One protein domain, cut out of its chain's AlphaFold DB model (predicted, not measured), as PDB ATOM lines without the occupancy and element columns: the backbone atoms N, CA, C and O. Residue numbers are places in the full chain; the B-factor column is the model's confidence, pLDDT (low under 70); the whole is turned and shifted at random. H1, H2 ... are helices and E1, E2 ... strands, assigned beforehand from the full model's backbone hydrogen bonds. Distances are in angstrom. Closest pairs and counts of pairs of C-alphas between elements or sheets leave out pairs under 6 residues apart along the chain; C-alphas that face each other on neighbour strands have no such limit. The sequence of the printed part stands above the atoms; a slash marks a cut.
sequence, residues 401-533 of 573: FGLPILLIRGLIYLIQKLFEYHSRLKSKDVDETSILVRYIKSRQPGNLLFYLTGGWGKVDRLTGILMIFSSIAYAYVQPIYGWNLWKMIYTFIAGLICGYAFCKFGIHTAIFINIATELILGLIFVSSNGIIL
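What this domain is: This is residues 401 to 533 of the 573 residues of the protein "CPBP family intramembrane metalloprotease" of Candidatus Heimdallarchaeota archaeon (UniProt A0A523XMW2). A long rod: H4, H5 and H6 fold back and forth as a zigzag with H5 between the other two, and H1 runs on from their inner end to make the other half. The small hairpin of E1 and E2 makes the tip beyond H6, short H2 lies beside H1, and residues 423 to 429 stick out at the opposite end. The 133 printed residues hold H1 H2 H3 H4 H5 H6 E1 E2 in chain order, mostly helix, with the antiparallel sheet E1 - E2. The whole is only just loose, close to extended, with a radius of gyration of the C-alphas of 21.0 A and spans of 79 by 24 by 19 A.

Where its parts are: Look first at E1, residues 524 to 527, and E2, residues 530 to 533, which ends at C-alpha 533 (120.019, 16.065, -19.912). Before them find H6, residues 507 to 523, 23.9 A long; H5, residues 485 to 504, 29.2 A; and H4, residues 461 to 480, 29.4 A. H3 is residues 450 to 453 and H2 residues 435 to 441. H1 runs 36.2 A from C-alpha 401 (86.964, 22.879, -10.477) to C-alpha 425.

How they stand to each other: In the hairpin E1 and E2, find N 527 and O 530 at 2.9 A. H5 and H6 touch as a helical hairpin, C-alphas 498 and 510 closest at 4.7 A, at a shallow tilt of 34 degrees, only just short of steep. H4 and H5, also a helical hairpin, touch closest at C-alphas 471 and 495, 4.3 A, at a steep tilt of 36 degrees, only just past shallow. H4 and H6 are apart. H1 touches H4 with residues 401 to 405 alone, C-alphas 401 and 466 closest at 6.0 A, and H3 with residues 402 to 409 alone, C-alphas 402 and 452 closest at 4.8 A. H2 is close to H1 but not clearly touching, C-alphas 416 and 440 closest at 6.3 A. Every O i to N i+4 pair is within hydrogen-bond range in H1, H2 and H6, against 13 of 16 in H4 and 14 of 16 in H5; H3 is too short for such a pair.

The domain as a whole: The C-alphas of Ser 427 and Asn 529, the two farthest apart, are 79.0 A from each other. The printed part has no cut, and no link is long. Mean pLDDT of the printed part is 72.0, and residues 519 to 533 are among those under 70.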
ATOM      1  N   PHE A 401      87.708  24.096 -10.143       78.25
ATOM      2  CA  PHE A 401      86.964  22.879 -10.477       78.25
ATOM      3  C   PHE A 401      86.288  22.223  -9.267       78.25
ATOM      4  O   PHE A 401      85.065  22.073  -9.252       78.25
ATOM      5  N   GLY A 402      87.053  21.870  -8.239       73.31
ATOM      6  CA  GLY A 402      86.590  21.202  -7.026       73.31
ATOM      7  C   GLY A 402      85.629  22.063  -6.220       73.31
ATOM      8  O   GLY A 402      84.553  21.597  -5.860       73.31
ATOM      9  N   LEU A 403      85.961  23.335  -6.002       74.75
ATOM     10  CA  LEU A 403      85.133  24.279  -5.259       74.75
ATOM     11  C   LEU A 403      83.786  24.544  -5.963       74.75
ATOM     12  O   LEU A 403      82.761  24.390  -5.305       74.75
ATOM     13  N   PRO A 404      83.711  24.819  -7.283       76.12
ATOM     14  CA  PRO A 404      82.434  24.875  -7.994       76.12
ATOM     15  C   PRO A 404      81.604  23.595  -7.860       76.12
ATOM     16  O   PRO A 404      80.400  23.666  -7.615       76.12
ATOM     17  N   ILE A 405      82.222  22.411  -7.966       80.25
ATOM     18  CA  ILE A 405      81.506  21.137  -7.783       80.25
ATOM     19  C   ILE A 405      80.998  20.993  -6.351       80.25
ATOM     20  O   ILE A 405      79.856  20.568  -6.165       80.25
ATOM     21  N   LEU A 406      81.817  21.337  -5.359       79.50
ATOM     22  CA  LEU A 406      81.439  21.343  -3.953       79.50
ATOM     23  C   LEU A 406      80.246  22.265  -3.726       79.50
ATOM     24  O   LEU A 406      79.292  21.842  -3.088       79.50
ATOM     25  N   LEU A 407      80.272  23.487  -4.256       77.00
ATOM     26  CA  LEU A 407      79.187  24.452  -4.094       77.00
ATOM     27  C   LEU A 407      77.903  23.948  -4.754       77.00
ATOM     28  O   LEU A 407      76.858  23.920  -4.111       77.00
ATOM     29  N   ILE A 408      77.978  23.457  -5.995       78.50
ATOM     30  CA  ILE A 408      76.807  22.935  -6.715       78.50
ATOM     31  C   ILE A 408      76.237  21.706  -6.001       78.50
ATOM     32  O   ILE A 408      75.036  21.626  -5.742       78.50
ATOM     33  N   ARG A 409      77.078  20.719  -5.674       77.62
ATOM     34  CA  ARG A 409      76.616  19.478  -5.035       77.62
ATOM     35  C   ARG A 409      76.262  19.670  -3.568       77.62
ATOM     36  O   ARG A 409      75.380  18.971  -3.081       77.62
ATOM     37  N   GLY A 410      76.910  20.607  -2.891       74.88
ATOM     38  CA  GLY A 410      76.600  21.019  -1.532       74.88
ATOM     39  C   GLY A 410      75.263  21.732  -1.442       74.88
ATOM     40  O   GLY A 410      74.462  21.396  -0.579       74.88
ATOM     41  N   LEU A 411      74.972  22.625  -2.389       75.31
ATOM     42  CA  LEU A 411      73.665  23.263  -2.506       75.31
ATOM     43  C   LEU A 411      72.574  22.237  -2.824       75.31
ATOM     44  O   LEU A 411      71.533  22.246  -2.174       75.31
ATOM     45  N   ILE A 412      72.835  21.296  -3.744       74.19
ATOM     46  CA  ILE A 412      71.922  20.170  -3.984       74.19
ATOM     47  C   ILE A 412      71.686  19.419  -2.675       74.19
ATOM     48  O   ILE A 412      70.539  19.298  -2.277       74.19
ATOM     49  N   TYR A 413      72.738  18.978  -1.978       75.38
ATOM     50  CA  TYR A 413      72.628  18.251  -0.710       75.38
ATOM     51  C   TYR A 413      71.815  19.006   0.350       75.38
ATOM     52  O   TYR A 413      70.956  18.417   1.005       75.38
ATOM     53  N   LEU A 414      72.040  20.312   0.490       75.31
ATOM     54  CA  LEU A 414      71.306  21.155   1.426       75.31
ATOM     55  C   LEU A 414      69.816  21.214   1.064       75.31
ATOM     56  O   LEU A 414      68.974  21.043   1.942       75.31
ATOM     57  N   ILE A 415      69.480  21.340  -0.226       75.88
ATOM     58  CA  ILE A 415      68.094  21.247  -0.713       75.88
ATOM     59  C   ILE A 415      67.494  19.872  -0.393       75.88
ATOM     60  O   ILE A 415      66.354  19.807   0.060       75.88
ATOM     61  N   GLN A 416      68.247  18.776  -0.571       73.31
ATOM     62  CA  GLN A 416      67.770  17.430  -0.220       73.31
ATOM     63  C   GLN A 416      67.430  17.342   1.268       73.31
ATOM     64  O   GLN A 416      66.360  16.858   1.623       73.31
ATOM     65  N   LYS A 417      68.311  17.852   2.137       78.25
ATOM     66  CA  LYS A 417      68.109  17.821   3.588       78.25
ATOM     67  C   LYS A 417      66.949  18.695   4.045       78.25
ATOM     68  O   LYS A 417      66.174  18.258   4.889       78.25
ATOM     69  N   LEU A 418      66.791  19.883   3.465       81.12
ATOM     70  CA  LEU A 418      65.633  20.740   3.728       81.12
ATOM     71  C   LEU A 418      64.330  20.073   3.284       81.12
ATOM     72  O   LEU A 418      63.332  20.140   3.999       81.12
ATOM     73  N   PHE A 419      64.342  19.396   2.135       78.69
ATOM     74  CA  PHE A 419      63.175  18.687   1.630       78.69
ATOM     75  C   PHE A 419      62.825  17.472   2.498       78.69
ATOM     76  O   PHE A 419      61.667  17.320   2.868       78.69
ATOM     77  N   GLU A 420      63.816  16.664   2.896       77.00
ATOM     78  CA  GLU A 420      63.648  15.557   3.853       77.00
ATOM     79  C   GLU A 420      63.092  16.043   5.199       77.00
ATOM     80  O   GLU A 420      62.215  15.409   5.786       77.00
ATOM     81  N   TYR A 421      63.590  17.178   5.693       81.75
ATOM     82  CA  TYR A 421      63.108  17.793   6.924       81.75
ATOM     83  C   TYR A 421      61.653  18.259   6.785       81.75
ATOM     84  O   TYR A 421      60.814  17.940   7.626       81.75
ATOM     85  N   HIS A 422      61.316  18.941   5.685       79.81
ATOM     86  CA  HIS A 422      59.950  19.401   5.433       79.81
ATOM     87  C   HIS A 422      58.969  18.239   5.217       79.81
ATOM     88  O   HIS A 422      57.846  18.291   5.717       79.81
ATOM     89  N   SER A 423      59.394  17.170   4.533       76.81
ATOM     90  CA  SER A 423      58.582  15.963   4.337       76.81
ATOM     91  C   SER A 423      58.338  15.194   5.631       76.81
ATOM     92  O   SER A 423      57.317  14.536   5.760       76.81
ATOM     93  N   ARG A 424      59.253  15.268   6.607       80.38
ATOM     94  CA  ARG A 424      59.021  14.690   7.940       80.38
ATOM     95  C   ARG A 424      58.016  15.506   8.752       80.38
ATOM     96  O   ARG A 424      57.267  14.933   9.529       80.38
ATOM     97  N   LEU A 425      57.999  16.828   8.568       80.12
ATOM     98  CA  LEU A 425      57.089  17.732   9.281       80.12
ATOM     99  C   LEU A 425      55.658  17.702   8.737       80.12
ATOM    100  O   LEU A 425      54.705  17.816   9.501       80.12
ATOM    101  N   LYS A 426      55.488  17.560   7.420       74.12
ATOM    102  CA  LYS A 426      54.176  17.351   6.805       74.12
ATOM    103  C   LYS A 426      53.998  15.860   6.574       74.12
ATOM    104  O   LYS A 426      54.480  15.350   5.576       74.12
ATOM    105  N   SER A 427      53.251  15.185   7.445       57.94
ATOM    106  CA  SER A 427      52.820  13.778   7.323       57.94
ATOM    107  C   SER A 427      51.917  13.490   6.105       57.94
ATOM    108  O   SER A 427      51.076  12.598   6.143       57.94
ATOM    109  N   LYS A 428      52.018  14.295   5.046       59.62
ATOM    110  CA  LYS A 428      51.206  14.238   3.839       59.62
ATOM    111  C   LYS A 428      52.059  13.633   2.739       59.62
ATOM    112  O   LYS A 428      53.152  14.146   2.502       59.62
ATOM    113  N   ASP A 429      51.539  12.586   2.101       67.19
ATOM    114  CA  ASP A 429      52.150  11.870   0.979       67.19
ATOM    115  C   ASP A 429      52.834  12.842   0.021       67.19
ATOM    116  O   ASP A 429      52.203  13.555  -0.763       67.19
ATOM    117  N   VAL A 430      54.157  12.926   0.143       66.12
ATOM    118  CA  VAL A 430      54.959  13.703  -0.783       66.12
ATOM    119  C   VAL A 430      54.905  12.962  -2.100       66.12
ATOM    120  O   VAL A 430      55.333  11.814  -2.177       66.12
ATOM    121  N   ASP A 431      54.379  13.631  -3.121       72.38
ATOM    122  CA  ASP A 431      54.228  13.074  -4.455       72.38
ATOM    123  C   ASP A 431      55.594  12.635  -5.018       72.38
ATOM    124  O   ASP A 431      56.382  13.419  -5.568       72.38
ATOM    125  N   GLU A 432      55.896  11.344  -4.848       71.56
ATOM    126  CA  GLU A 432      57.125  10.700  -5.313       71.56
ATOM    127  C   GLU A 432      57.240  10.719  -6.847       71.56
ATOM    128  O   GLU A 432      58.280  10.356  -7.418       71.56
ATOM    129  N   THR A 433      56.188  11.153  -7.551       73.12
ATOM    130  CA  THR A 433      56.227  11.312  -9.000       73.12
ATOM    131  C   THR A 433      57.003  12.537  -9.455       73.12
ATOM    132  O   THR A 433      57.484  12.537 -10.594       73.12
ATOM    133  N   SER A 434      57.238  13.525  -8.583       76.06
ATOM    134  CA  SER A 434      57.973  14.716  -8.996       76.06
ATOM    135  C   SER A 434      59.403  14.360  -9.437       76.06
ATOM    136  O   SER A 434      60.178  13.681  -8.751       76.06
ATOM    137  N   ILE A 435      59.766  14.832 -10.632       74.81
ATOM    138  CA  ILE A 435      61.072  14.584 -11.264       74.81
ATOM    139  C   ILE A 435      62.212  15.039 -10.342       74.81
ATOM    140  O   ILE A 435      63.258  14.391 -10.279       74.81
ATOM    141  N   LEU A 436      61.983  16.119  -9.590       65.81
ATOM    142  CA  LEU A 436      62.927  16.665  -8.625       65.81
ATOM    143  C   LEU A 436      63.199  15.680  -7.477       65.81
ATOM    144  O   LEU A 436      64.361  15.410  -7.184       65.81
ATOM    145  N   VAL A 437      62.155  15.086  -6.881       67.75
ATOM    146  CA  VAL A 437      62.291  14.105  -5.787       67.75
ATOM    147  C   VAL A 437      63.016  12.851  -6.265       67.75
ATOM    148  O   VAL A 437      63.920  12.371  -5.581       67.75
ATOM    149  N   ARG A 438      62.708  12.352  -7.470       74.62
ATOM    150  CA  ARG A 438      63.431  11.206  -8.050       74.62
ATOM    151  C   ARG A 438      64.895  11.532  -8.340       74.62
ATOM    152  O   ARG A 438      65.770  10.718  -8.046       74.62
ATOM    153  N   TYR A 439      65.177  12.716  -8.888       69.12
ATOM    154  CA  TYR A 439      66.546  13.167  -9.136       69.12
ATOM    155  C   TYR A 439      67.338  13.270  -7.826       69.12
ATOM    156  O   TYR A 439      68.453  12.750  -7.740       69.12
ATOM    157  N   ILE A 440      66.727  13.845  -6.790       65.00
ATOM    158  CA  ILE A 440      67.287  13.982  -5.445       65.00
ATOM    159  C   ILE A 440      67.551  12.607  -4.812       65.00
ATOM    160  O   ILE A 440      68.701  12.316  -4.490       65.00
ATOM    161  N   LYS A 441      66.549  11.724  -4.714       67.00
ATOM    162  CA  LYS A 441      66.705  10.381  -4.116       67.00
ATOM    163  C   LYS A 441      67.740   9.519  -4.850       67.00
ATOM    164  O   LYS A 441      68.406   8.693  -4.233       67.00
ATOM    165  N   SER A 442      67.915   9.710  -6.161       68.75
ATOM    166  CA  SER A 442      68.882   8.938  -6.955       68.75
ATOM    167  C   SER A 442      70.354   9.261  -6.657       68.75
ATOM    168  O   SER A 442      71.247   8.512  -7.064       68.75
ATOM    169  N   ARG A 443      70.637  10.366  -5.958       63.91
ATOM    170  CA  ARG A 443      71.994  10.775  -5.595       63.91
ATOM    171  C   ARG A 443      72.256  10.475  -4.126       63.91
ATOM    172  O   ARG A 443      71.810  11.214  -3.259       63.91
ATOM    173  N   GLN A 444      73.039   9.428  -3.860       56.75
ATOM    174  CA  GLN A 444      73.559   9.190  -2.515       56.75
ATOM    175  C   GLN A 444      74.453  10.367  -2.086       56.75
ATOM    176  O   GLN A 444      75.379  10.723  -2.831       56.75
ATOM    177  N   PRO A 445      74.212  10.965  -0.910       54.78
ATOM    178  CA  PRO A 445      75.071  12.003  -0.378       54.78
ATOM    179  C   PRO A 445      76.391  11.374   0.077       54.78
ATOM    180  O   PRO A 445      76.518  10.848   1.177       54.78
ATOM    181  N   GLY A 446      77.385  11.381  -0.809       62.56
ATOM    182  CA  GLY A 446      78.770  11.154  -0.408       62.56
ATOM    183  C   GLY A 446      79.253  12.277   0.513       62.56
ATOM    184  O   GLY A 446      78.678  13.365   0.527       62.56
ATOM    185  N   ASN A 447      80.331  12.024   1.259       70.44
ATOM    186  CA  ASN A 447      80.981  13.039   2.089       70.44
ATOM    187  C   ASN A 447      81.270  14.301   1.250       70.44
ATOM    188  O   ASN A 447      81.945  14.218   0.227       70.44
ATOM    189  N   LEU A 448      80.740  15.456   1.658       67.19
ATOM    190  CA  LEU A 448      80.825  16.705   0.894       67.19
ATOM    191  C   LEU A 448      82.282  17.118   0.639       67.19
ATOM    192  O   LEU A 448      82.620  17.513  -0.471       67.19
ATOM    193  N   LEU A 449      83.161  16.915   1.628       66.50
ATOM    194  CA  LEU A 449      84.604  17.173   1.523       66.50
ATOM    195  C   LEU A 449      85.272  16.374   0.397       66.50
ATOM    196  O   LEU A 449      86.265  16.819  -0.174       66.50
ATOM    197  N   PHE A 450      84.691  15.236   0.019       70.94
ATOM    198  CA  PHE A 450      85.165  14.426  -1.096       70.94
ATOM    199  C   PHE A 450      85.061  15.182  -2.430       70.94
ATOM    200  O   PHE A 450      85.842  14.923  -3.340       70.94
ATOM    201  N   TYR A 451      84.148  16.157  -2.544       67.62
ATOM    202  CA  TYR A 451      84.038  17.022  -3.722       67.62
ATOM    203  C   TYR A 451      85.104  18.125  -3.799       67.62
ATOM    204  O   TYR A 451      85.375  18.638  -4.880       67.62
ATOM    205  N   LEU A 452      85.752  18.451  -2.682       69.94
ATOM    206  CA  LEU A 452      86.927  19.324  -2.661       69.94
ATOM    207  C   LEU A 452      88.197  18.539  -2.975       69.94
ATOM    208  O   LEU A 452      89.018  18.961  -3.781       69.94
ATOM    209  N   THR A 453      88.350  17.370  -2.353       75.12
ATOM    210  CA  THR A 453      89.576  16.572  -2.463       75.12
ATOM    211  C   THR A 453      89.639  15.713  -3.724       75.12
ATOM    212  O   THR A 453      90.668  15.088  -3.971       75.12
ATOM    213  N   GLY A 454      88.563  15.638  -4.510       79.81
ATOM    214  CA  GLY A 454      88.479  14.748  -5.665       79.81
ATOM    215  C   GLY A 454      88.235  13.281  -5.285       79.81
ATOM    216  O   GLY A 454      87.947  12.940  -4.139       79.81
ATOM    217  N   GLY A 455      88.371  12.384  -6.264       75.06
ATOM    218  CA  GLY A 455      88.304  10.933  -6.046       75.06
ATOM    219  C   GLY A 455      86.904  10.316  -6.113       75.06
ATOM    220  O   GLY A 455      86.751   9.121  -5.863       75.06
ATOM    221  N   TRP A 456      85.872  11.077  -6.493       77.88
ATOM    222  CA  TRP A 456      84.479  10.605  -6.604       77.88
ATOM    223  C   TRP A 456      84.242   9.539  -7.684       77.88
ATOM    224  O   TRP A 456      83.144   8.991  -7.795       77.88
ATOM    225  N   GLY A 457      85.247   9.218  -8.498       67.00
ATOM    226  CA  GLY A 457      85.279   8.001  -9.307       67.00
ATOM    227  C   GLY A 457      84.390   8.017 -10.556       67.00
ATOM    228  O   GLY A 457      84.614   7.208 -11.459       67.00
ATOM    229  N   LYS A 458      83.422   8.932 -10.679       78.38
ATOM    230  CA  LYS A 458      82.584   9.109 -11.879       78.38
ATOM    231  C   LYS A 458      82.696  10.529 -12.435       78.38
ATOM    232  O   LYS A 458      82.429  11.490 -11.726       78.38
ATOM    233  N   VAL A 459      83.024  10.641 -13.720       79.06
ATOM    234  CA  VAL A 459      82.964  11.905 -14.466       79.06
ATOM    235  C   VAL A 459      81.577  11.983 -15.101       79.06
ATOM    236  O   VAL A 459      81.294  11.268 -16.061       79.06
ATOM    237  N   ASP A 460      80.677  12.769 -14.509       82.12
ATOM    238  CA  ASP A 460      79.384  13.088 -15.124       82.12
ATOM    239  C   ASP A 460      79.518  14.271 -16.101       82.12
ATOM    240  O   ASP A 460      80.591  14.855 -16.235       82.12
ATOM    241  N   ARG A 461      78.441  14.614 -16.821       83.25
ATOM    242  CA  ARG A 461      78.476  15.690 -17.832       83.25
ATOM    243  C   ARG A 461      78.938  17.026 -17.246       83.25
ATOM    244  O   ARG A 461      79.774  17.682 -17.850       83.25
ATOM    245  N   LEU A 462      78.431  17.391 -16.065       82.25
ATOM    246  CA  LEU A 462      78.821  18.617 -15.366       82.25
ATOM    247  C   LEU A 462      80.316  18.606 -15.027       82.25
ATOM    248  O   LEU A 462      81.026  19.560 -15.329       82.25
ATOM    249  N   THR A 463      80.800  17.498 -14.460       83.38
ATOM    250  CA  THR A 463      82.219  17.309 -14.145       83.38
ATOM    251  C   THR A 463      83.076  17.399 -15.409       83.38
ATOM    252  O   THR A 463      84.123  18.031 -15.390       83.38
ATOM    253  N   GLY A 464      82.626  16.817 -16.525       83.75
ATOM    254  CA  GLY A 464      83.322  16.892 -17.810       83.75
ATOM    255  C   GLY A 464      83.424  18.317 -18.361       83.75
ATOM    256  O   GLY A 464      84.494  18.707 -18.813       83.75
ATOM    257  N   ILE A 465      82.349  19.107 -18.275       82.75
ATOM    258  CA  ILE A 465      82.346  20.515 -18.710       82.75
ATOM    259  C   ILE A 465      83.326  21.338 -17.869       82.75
ATOM    260  O   ILE A 465      84.172  22.033 -18.422       82.75
ATOM    261  N   LEU A 466      83.249  21.227 -16.541       81.88
ATOM    262  CA  LEU A 466      84.141  21.963 -15.645       81.88
ATOM    263  C   LEU A 466      85.606  21.520 -15.790       81.88
ATOM    264  O   LEU A 466      86.503  22.352 -15.718       81.88
ATOM    265  N   MET A 467      85.856  20.237 -16.066       89.75
ATOM    266  CA  MET A 467      87.190  19.723 -16.383       89.75
ATOM    267  C   MET A 467      87.746  20.354 -17.664       89.75
ATOM    268  O   MET A 467      88.895  20.790 -17.672       89.75
ATOM    269  N   ILE A 468      86.942  20.444 -18.731       86.81
ATOM    270  CA  ILE A 468      87.340  21.113 -19.980       86.81
ATOM    271  C   ILE A 468      87.637  22.590 -19.712       86.81
ATOM    272  O   ILE A 468      88.693  23.070 -20.108       86.81
ATOM    273  N   PHE A 469      86.758  23.291 -18.994       85.94
ATOM    274  CA  PHE A 469      86.945  24.705 -18.664       85.94
ATOM    275  C   PHE A 469      88.226  24.948 -17.851       85.94
ATOM    276  O   PHE A 469      89.047  25.781 -18.221       85.94
ATOM    277  N   SER A 470      88.445  24.157 -16.797       87.38
ATOM    278  CA  SER A 470      89.666  24.176 -15.982       87.38
ATOM    279  C   SER A 470      90.925  23.897 -16.818       87.38
ATOM    280  O   SER A 470      91.963  24.518 -16.604       87.38
ATOM    281  N   SER A 471      90.832  23.012 -17.813       86.12
ATOM    282  CA  SER A 471      91.944  22.701 -18.723       86.12
ATOM    283  C   SER A 471      92.225  23.830 -19.717       86.12
ATOM    284  O   SER A 471      93.383  24.095 -20.017       86.12
ATOM    285  N   ILE A 472      91.188  24.518 -20.213       84.31
ATOM    286  CA  ILE A 472      91.340  25.705 -21.070       84.31
ATOM    287  C   ILE A 472      91.985  26.839 -20.279       84.31
ATOM    288  O   ILE A 472      92.928  27.447 -20.770       84.31
ATOM    289  N   ALA A 473      91.513  27.101 -19.055       81.94
ATOM    290  CA  ALA A 473      92.098  28.115 -18.184       81.94
ATOM    291  C   ALA A 473      93.579  27.817 -17.906       81.94
ATOM    292  O   ALA A 473      94.417  28.706 -18.033       81.94
ATOM    293  N   TYR A 474      93.903  26.553 -17.618       84.62
ATOM    294  CA  TYR A 474      95.281  26.112 -17.419       84.62
ATOM    295  C   TYR A 474      96.154  26.337 -18.664       84.62
ATOM    296  O   TYR A 474      97.257  26.868 -18.568       84.62
ATOM    297  N   ALA A 475      95.630  26.019 -19.849       82.31
ATOM    298  CA  ALA A 475      96.327  26.239 -21.110       82.31
ATOM    299  C   ALA A 475      96.501  27.718 -21.471       82.31
ATOM    300  O   ALA A 475      97.530  28.104 -22.017       82.31
ATOM    301  N   TYR A 476      95.493  28.546 -21.192       80.25
ATOM    302  CA  TYR A 476      95.466  29.964 -21.550       80.25
ATOM    303  C   TYR A 476      96.457  30.804 -20.747       80.25
ATOM    304  O   TYR A 476      96.971  31.806 -21.235       80.25
ATOM    305  N   VAL A 477      96.769  30.365 -19.533       75.69
ATOM    306  CA  VAL A 477      97.748  31.024 -18.674       75.69
ATOM    307  C   VAL A 477      99.175  30.914 -19.241       75.69
ATOM    308  O   VAL A 477      99.992  31.800 -19.028       75.69
ATOM    309  N   GLN A 478      99.470  29.905 -20.062       75.56
ATOM    310  CA  GLN A 478     100.815  29.677 -20.607       75.56
ATOM    311  C   GLN A 478     101.255  30.733 -21.645       75.56
ATOM    312  O   GLN A 478     102.369  31.239 -21.524       75.56
ATOM    313  N   PRO A 479     100.417  31.144 -22.622       63.12
ATOM    314  CA  PRO A 479     100.713  32.289 -23.485       63.12
ATOM    315  C   PRO A 479     100.941  33.605 -22.760       63.12
ATOM    316  O   PRO A 479     101.764  34.403 -23.199       63.12
ATOM    317  N   ILE A 480     100.230  33.831 -21.651       67.50
ATOM    318  CA  ILE A 480     100.406  35.039 -20.832       67.50
ATOM    319  C   ILE A 480     101.832  35.084 -20.257       67.50
ATOM    320  O   ILE A 480     102.409  36.159 -20.128       67.50
ATOM    321  N   TYR A 481     102.436  33.918 -20.016       58.78
ATOM    322  CA  TYR A 481     103.827  33.751 -19.585       58.78
ATOM    323  C   TYR A 481     104.852  33.724 -20.725       58.78
ATOM    324  O   TYR A 481     105.954  33.208 -20.555       58.78
ATOM    325  N   GLY A 482     104.498  34.232 -21.907       56.22
ATOM    326  CA  GLY A 482     105.419  34.326 -23.041       56.22
ATOM    327  C   GLY A 482     105.666  33.005 -23.771       56.22
ATOM    328  O   GLY A 482     106.513  32.942 -24.662       56.22
ATOM    329  N   TRP A 483     104.925  31.939 -23.447       66.62
ATOM    330  CA  TRP A 483     105.022  30.685 -24.187       66.62
ATOM    331  C   TRP A 483     104.197  30.727 -25.475       66.62
ATOM    332  O   TRP A 483     103.098  31.268 -25.542       66.62
ATOM    333  N   ASN A 484     104.703  30.092 -26.526       70.62
ATOM    334  CA  ASN A 484     104.017  30.066 -27.815       70.62
ATOM    335  C   ASN A 484     102.697  29.269 -27.772       70.62
ATOM    336  O   ASN A 484     102.554  28.297 -27.029       70.62
ATOM    337  N   LEU A 485     101.771  29.620 -28.674       68.44
ATOM    338  CA  LEU A 485     100.453  28.985 -28.870       68.44
ATOM    339  C   LEU A 485     100.493  27.448 -28.935       68.44
ATOM    340  O   LEU A 485      99.553  26.784 -28.507       68.44
ATOM    341  N   TRP A 486     101.583  26.858 -29.433       68.12
ATOM    342  CA  TRP A 486     101.729  25.402 -29.490       68.12
ATOM    343  C   TRP A 486     101.720  24.755 -28.093       68.12
ATOM    344  O   TRP A 486     101.152  23.674 -27.933       68.12
ATOM    345  N   LYS A 487     102.267  25.427 -27.066       66.62
ATOM    346  CA  LYS A 487     102.295  24.925 -25.681       66.62
ATOM    347  C   LYS A 487     100.898  24.904 -25.059       66.62
ATOM    348  O   LYS A 487     100.647  24.074 -24.188       66.62
ATOM    349  N   MET A 488      99.957  25.718 -25.555       77.31
ATOM    350  CA  MET A 488      98.555  25.665 -25.116       77.31
ATOM    351  C   MET A 488      97.927  24.298 -25.368       77.31
ATOM    352  O   MET A 488      97.186  23.801 -24.532       77.31
ATOM    353  N   ILE A 489      98.213  23.666 -26.511       72.19
ATOM    354  CA  ILE A 489      97.605  22.371 -26.847       72.19
ATOM    355  C   ILE A 489      98.099  21.298 -25.869       72.19
ATOM    356  O   ILE A 489      97.300  20.529 -25.334       72.19
ATOM    357  N   TYR A 490      99.403  21.280 -25.587       71.25
ATOM    358  CA  TYR A 490      99.995  20.340 -24.637       71.25
ATOM    359  C   TYR A 490      99.479  20.553 -23.217       71.25
ATOM    360  O   TYR A 490      99.072  19.595 -22.565       71.25
ATOM    361  N   THR A 491      99.430  21.801 -22.757       81.38
ATOM    362  CA  THR A 491      98.962  22.141 -21.405       81.38
ATOM    363  C   THR A 491      97.455  21.973 -21.249       81.38
ATOM    364  O   THR A 491      96.996  21.561 -20.189       81.38
ATOM    365  N   PHE A 492      96.674  22.127 -22.320       82.31
ATOM    366  CA  PHE A 492      95.265  21.738 -22.342       82.31
ATOM    367  C   PHE A 492      95.099  20.226 -22.148       82.31
ATOM    368  O   PHE A 492      94.300  19.791 -21.319       82.31
ATOM    369  N   ILE A 493      95.871  19.409 -22.875       78.38
ATOM    370  CA  ILE A 493      95.829  17.944 -22.744       78.38
ATOM    371  C   ILE A 493      96.307  17.508 -21.352       78.38
ATOM    372  O   ILE A 493      95.650  16.677 -20.723       78.38
ATOM    373  N   ALA A 494      97.399  18.088 -20.847       79.06
ATOM    374  CA  ALA A 494      97.871  17.862 -19.482       79.06
ATOM    375  C   ALA A 494      96.787  18.240 -18.465       79.06
ATOM    376  O   ALA A 494      96.468  17.454 -17.574       79.06
ATOM    377  N   GLY A 495      96.117  19.373 -18.684       85.19
ATOM    378  CA  GLY A 495      94.987  19.823 -17.887       85.19
ATOM    379  C   GLY A 495      93.847  18.809 -17.828       85.19
ATOM    380  O   GLY A 495      93.322  18.525 -16.749       85.19
ATOM    381  N   LEU A 496      93.512  18.192 -18.966       82.56
ATOM    382  CA  LEU A 496      92.488  17.150 -19.034       82.56
ATOM    383  C   LEU A 496      92.910  15.882 -18.284       82.56
ATOM    384  O   LEU A 496      92.085  15.276 -17.599       82.56
ATOM    385  N   ILE A 497      94.180  15.479 -18.393       80.12
ATOM    386  CA  ILE A 497      94.725  14.306 -17.696       80.12
ATOM    387  C   ILE A 497      94.709  14.537 -16.180       80.12
ATOM    388  O   ILE A 497      94.182  13.702 -15.440       80.12
ATOM    389  N   CYS A 498      95.217  15.680 -15.718       82.69
ATOM    390  CA  CYS A 498      95.218  16.059 -14.309       82.69
ATOM    391  C   CYS A 498      93.792  16.225 -13.768       82.69
ATOM    392  O   CYS A 498      93.470  15.711 -12.698       82.69
ATOM    393  N   GLY A 499      92.886  16.840 -14.531       85.62
ATOM    394  CA  GLY A 499      91.473  16.964 -14.171       85.62
ATOM    395  C   GLY A 499      90.760  15.613 -14.068       85.62
ATOM    396  O   GLY A 499      89.984  15.376 -13.134       85.62
ATOM    397  N   TYR A 500      91.072  14.676 -14.965       83.81
ATOM    398  CA  TYR A 500      90.584  13.303 -14.879       83.81
ATOM    399  C   TYR A 500      91.127  12.594 -13.634       83.81
ATOM    400  O   TYR A 500      90.363  11.957 -12.901       83.81
ATOM    401  N   ALA A 501      92.426  12.730 -13.365       77.06
ATOM    402  CA  ALA A 501      93.073  12.152 -12.196       77.06
ATOM    403  C   ALA A 501      92.504  12.715 -10.886       77.06
ATOM    404  O   ALA A 501      92.197  11.946  -9.973       77.06
ATOM    405  N   PHE A 502      92.248  14.022 -10.828       85.88
ATOM    406  CA  PHE A 502      91.556  14.679  -9.724       85.88
ATOM    407  C   PHE A 502      90.174  14.058  -9.484       85.88
ATOM    408  O   PHE A 502      89.864  13.635  -8.371       85.88
ATOM    409  N   CYS A 503      89.363  13.890 -10.532       84.38
ATOM    410  CA  CYS A 503      88.034  13.284 -10.405       84.38
ATOM    411  C   CYS A 503      88.077  11.821  -9.954       84.38
ATOM    412  O   CYS A 503      87.210  11.360  -9.209       84.38
ATOM    413  N   LYS A 504      89.039  11.052 -10.467       80.38
ATOM    414  CA  LYS A 504      89.097   9.599 -10.275       80.38
ATOM    415  C   LYS A 504      89.798   9.175  -9.005       80.38
ATOM    416  O   LYS A 504      89.342   8.233  -8.363       80.38
ATOM    417  N   PHE A 505      90.889   9.843  -8.682       75.12
ATOM    418  CA  PHE A 505      91.832   9.411  -7.663       75.12
ATOM    419  C   PHE A 505      92.010  10.468  -6.575       75.12
ATOM    420  O   PHE A 505      92.209  10.099  -5.425       75.12
ATOM    421  N   GLY A 506      91.834  11.749  -6.902       81.75
ATOM    422  CA  GLY A 506      91.879  12.860  -5.953       81.75
ATOM    423  C   GLY A 506      92.979  13.871  -6.261       81.75
ATOM    424  O   GLY A 506      93.845  13.635  -7.105       81.75
ATOM    425  N   ILE A 507      92.955  14.995  -5.547       83.81
ATOM    426  CA  ILE A 507      93.870  16.134  -5.708       83.81
ATOM    427  C   ILE A 507      95.336  15.751  -5.553       83.81
ATOM    428  O   ILE A 507      96.162  16.186  -6.342       83.81
ATOM    429  N   HIS A 508      95.646  14.843  -4.631       76.88
ATOM    430  CA  HIS A 508      97.003  14.331  -4.446       76.88
ATOM    431  C   HIS A 508      97.550  13.650  -5.710       76.88
ATOM    432  O   HIS A 508      98.725  13.796  -6.019       76.88
ATOM    433  N   THR A 509      96.707  12.926  -6.459       76.00
ATOM    434  CA  THR A 509      97.136  12.259  -7.697       76.00
ATOM    435  C   THR A 509      97.331  13.274  -8.822       76.00
ATOM    436  O   THR A 509      98.245  13.120  -9.622       76.00
ATOM    437  N   ALA A 510      96.497  14.313  -8.876       77.62
ATOM    438  CA  ALA A 510      96.612  15.372  -9.874       77.62
ATOM    439  C   ALA A 510      97.871  16.231  -9.653       77.62
ATOM    440  O   ALA A 510      98.687  16.332 -10.563       77.62
ATOM    441  N   ILE A 511      98.092  16.703  -8.415       75.31
ATOM    442  CA  ILE A 511      99.341  17.351  -7.964       75.31
ATOM    443  C   ILE A 511     100.545  16.500  -8.357       75.31
ATOM    444  O   ILE A 511     101.505  16.993  -8.936       75.31
ATOM    445  N   PHE A 512     100.477  15.201  -8.067       73.50
ATOM    446  CA  PHE A 512     101.567  14.289  -8.363       73.50
ATOM    447  C   PHE A 512     101.872  14.199  -9.862       73.50
ATOM    448  O   PHE A 512     103.030  14.307 -10.253       73.50
ATOM    449  N   ILE A 513     100.851  13.980 -10.699       72.62
ATOM    450  CA  ILE A 513     101.032  13.889 -12.153       72.62
ATOM    451  C   ILE A 513     101.621  15.191 -12.688       72.62
ATOM    452  O   ILE A 513     102.502  15.131 -13.544       72.62
ATOM    453  N   ASN A 514     101.181  16.336 -12.166       79.56
ATOM    454  CA  ASN A 514     101.701  17.625 -12.592       79.56
ATOM    455  C   ASN A 514     103.179  17.785 -12.213       79.56
ATOM    456  O   ASN A 514     104.011  17.970 -13.093       79.56
ATOM    457  N   ILE A 515     103.537  17.556 -10.942       73.94
ATOM    458  CA  ILE A 515     104.936  17.587 -10.479       73.94
ATOM    459  C   ILE A 515     105.803  16.611 -11.280       73.94
ATOM    460  O   ILE A 515     106.894  16.965 -11.703       73.94
ATOM    461  N   ALA A 516     105.340  15.382 -11.518       69.94
ATOM    462  CA  ALA A 516     106.096  14.405 -12.295       69.94
ATOM    463  C   ALA A 516     106.305  14.864 -13.746       69.94
ATOM    464  O   ALA A 516     107.375  14.645 -14.306       69.94
ATOM    465  N   THR A 517     105.300  15.504 -14.346       67.94
ATOM    466  CA  THR A 517     105.387  16.035 -15.710       67.94
ATOM    467  C   THR A 517     106.369  17.199 -15.770       67.94
ATOM    468  O   THR A 517     107.262  17.170 -16.609       67.94
ATOM    469  N   GLU A 518     106.280  18.152 -14.844       70.62
ATOM    470  CA  GLU A 518     107.201  19.292 -14.753       70.62
ATOM    471  C   GLU A 518     108.631  18.855 -14.434       70.62
ATOM    472  O   GLU A 518     109.575  19.340 -15.046       70.62
ATOM    473  N   LEU A 519     108.816  17.858 -13.563       64.12
ATOM    474  CA  LEU A 519     110.128  17.260 -13.334       64.12
ATOM    475  C   LEU A 519     110.665  16.627 -14.617       64.12
ATOM    476  O   LEU A 519     111.806  16.886 -14.970       64.12
ATOM    477  N   ILE A 520     109.863  15.843 -15.348       61.69
ATOM    478  CA  ILE A 520     110.290  15.234 -16.619       61.69
ATOM    479  C   ILE A 520     110.611  16.285 -17.681       61.69
ATOM    480  O   ILE A 520     111.561  16.111 -18.440       61.69
ATOM    481  N   LEU A 521     109.858  17.377 -17.737       58.38
ATOM    482  CA  LEU A 521     110.152  18.484 -18.640       58.38
ATOM    483  C   LEU A 521     111.424  19.226 -18.207       58.38
ATOM    484  O   LEU A 521     112.266  19.511 -19.049       58.38
ATOM    485  N   GLY A 522     111.630  19.436 -16.905       56.38
ATOM    486  CA  GLY A 522     112.851  20.016 -16.339       56.38
ATOM    487  C   GLY A 522     114.095  19.133 -16.509       56.38
ATOM    488  O   GLY A 522     115.204  19.649 -16.652       56.38
ATOM    489  N   LEU A 523     113.921  17.805 -16.577       50.91
ATOM    490  CA  LEU A 523     114.967  16.844 -16.956       50.91
ATOM    491  C   LEU A 523     115.440  17.050 -18.403       50.91
ATOM    492  O   LEU A 523     116.586  16.735 -18.728       50.91
ATOM    493  N   ILE A 524     114.553  17.548 -19.267       47.75
ATOM    494  CA  ILE A 524     114.731  17.668 -20.713       47.75
ATOM    495  C   ILE A 524     114.849  19.159 -21.051       47.75
ATOM    496  O   ILE A 524     113.914  19.783 -21.552       47.75
ATOM    497  N   PHE A 525     116.017  19.753 -20.799       47.16
ATOM    498  CA  PHE A 525     116.258  21.126 -21.236       47.16
ATOM    499  C   PHE A 525     116.606  21.132 -22.730       47.16
ATOM    500  O   PHE A 525     117.676  20.673 -23.142       47.16
ATOM    501  N   VAL A 526     115.691  21.630 -23.563       40.84
ATOM    502  CA  VAL A 526     115.922  21.788 -25.005       40.84
ATOM    503  C   VAL A 526     116.663  23.105 -25.228       40.84
ATOM    504  O   VAL A 526     116.055  24.170 -25.292       40.84
ATOM    505  N   SER A 527     117.991  23.049 -25.327       43.72
ATOM    506  CA  SER A 527     118.784  24.201 -25.773       43.72
ATOM    507  C   SER A 527     118.705  24.345 -27.299       43.72
ATOM    508  O   SER A 527     118.371  23.392 -28.003       43.72
ATOM    509  N   SER A 528     119.093  25.500 -27.849       35.28
ATOM    510  CA  SER A 528     119.283  25.686 -29.303       35.28
ATOM    511  C   SER A 528     120.316  24.721 -29.916       35.28
ATOM    512  O   SER A 528     120.330  24.507 -31.128       35.28
ATOM    513  N   ASN A 529     121.132  24.080 -29.073       33.75
ATOM    514  CA  ASN A 529     122.096  23.043 -29.435       33.75
ATOM    515  C   ASN A 529     121.551  21.609 -29.245       33.75
ATOM    516  O   ASN A 529     122.272  20.654 -29.519       33.75
ATOM    517  N   GLY A 530     120.276  21.485 -28.846       33.28
ATOM    518  CA  GLY A 530     119.446  20.288 -28.652       33.28
ATOM    519  C   GLY A 530     119.252  19.876 -27.184       33.28
ATOM    520  O   GLY A 530     119.469  20.690 -26.283       33.28
ATOM    521  N   ILE A 531     118.759  18.650 -26.939       40.34
ATOM    522  CA  ILE A 531     118.387  18.173 -25.592       40.34
ATOM    523  C   ILE A 531     119.639  17.957 -24.745       40.34
ATOM    524  O   ILE A 531     120.413  17.034 -24.994       40.34
ATOM    525  N   ILE A 532     119.797  18.774 -23.708       42.81
ATOM    526  CA  ILE A 532     120.794  18.578 -22.663       42.81
ATOM    527  C   ILE A 532     120.066  17.942 -21.479       42.81
ATOM    528  O   ILE A 532     119.197  18.557 -20.860       42.81
ATOM    529  N   LEU A 533     120.415  16.693 -21.169       42.28
ATOM    530  CA  LEU A 533     120.019  16.065 -19.912       42.28
ATOM    531  C   LEU A 533     120.789  16.755 -18.788       42.28
ATOM    532  O   LEU A 533     122.015  16.667 -18.722       42.28
TER     533      LEU A 533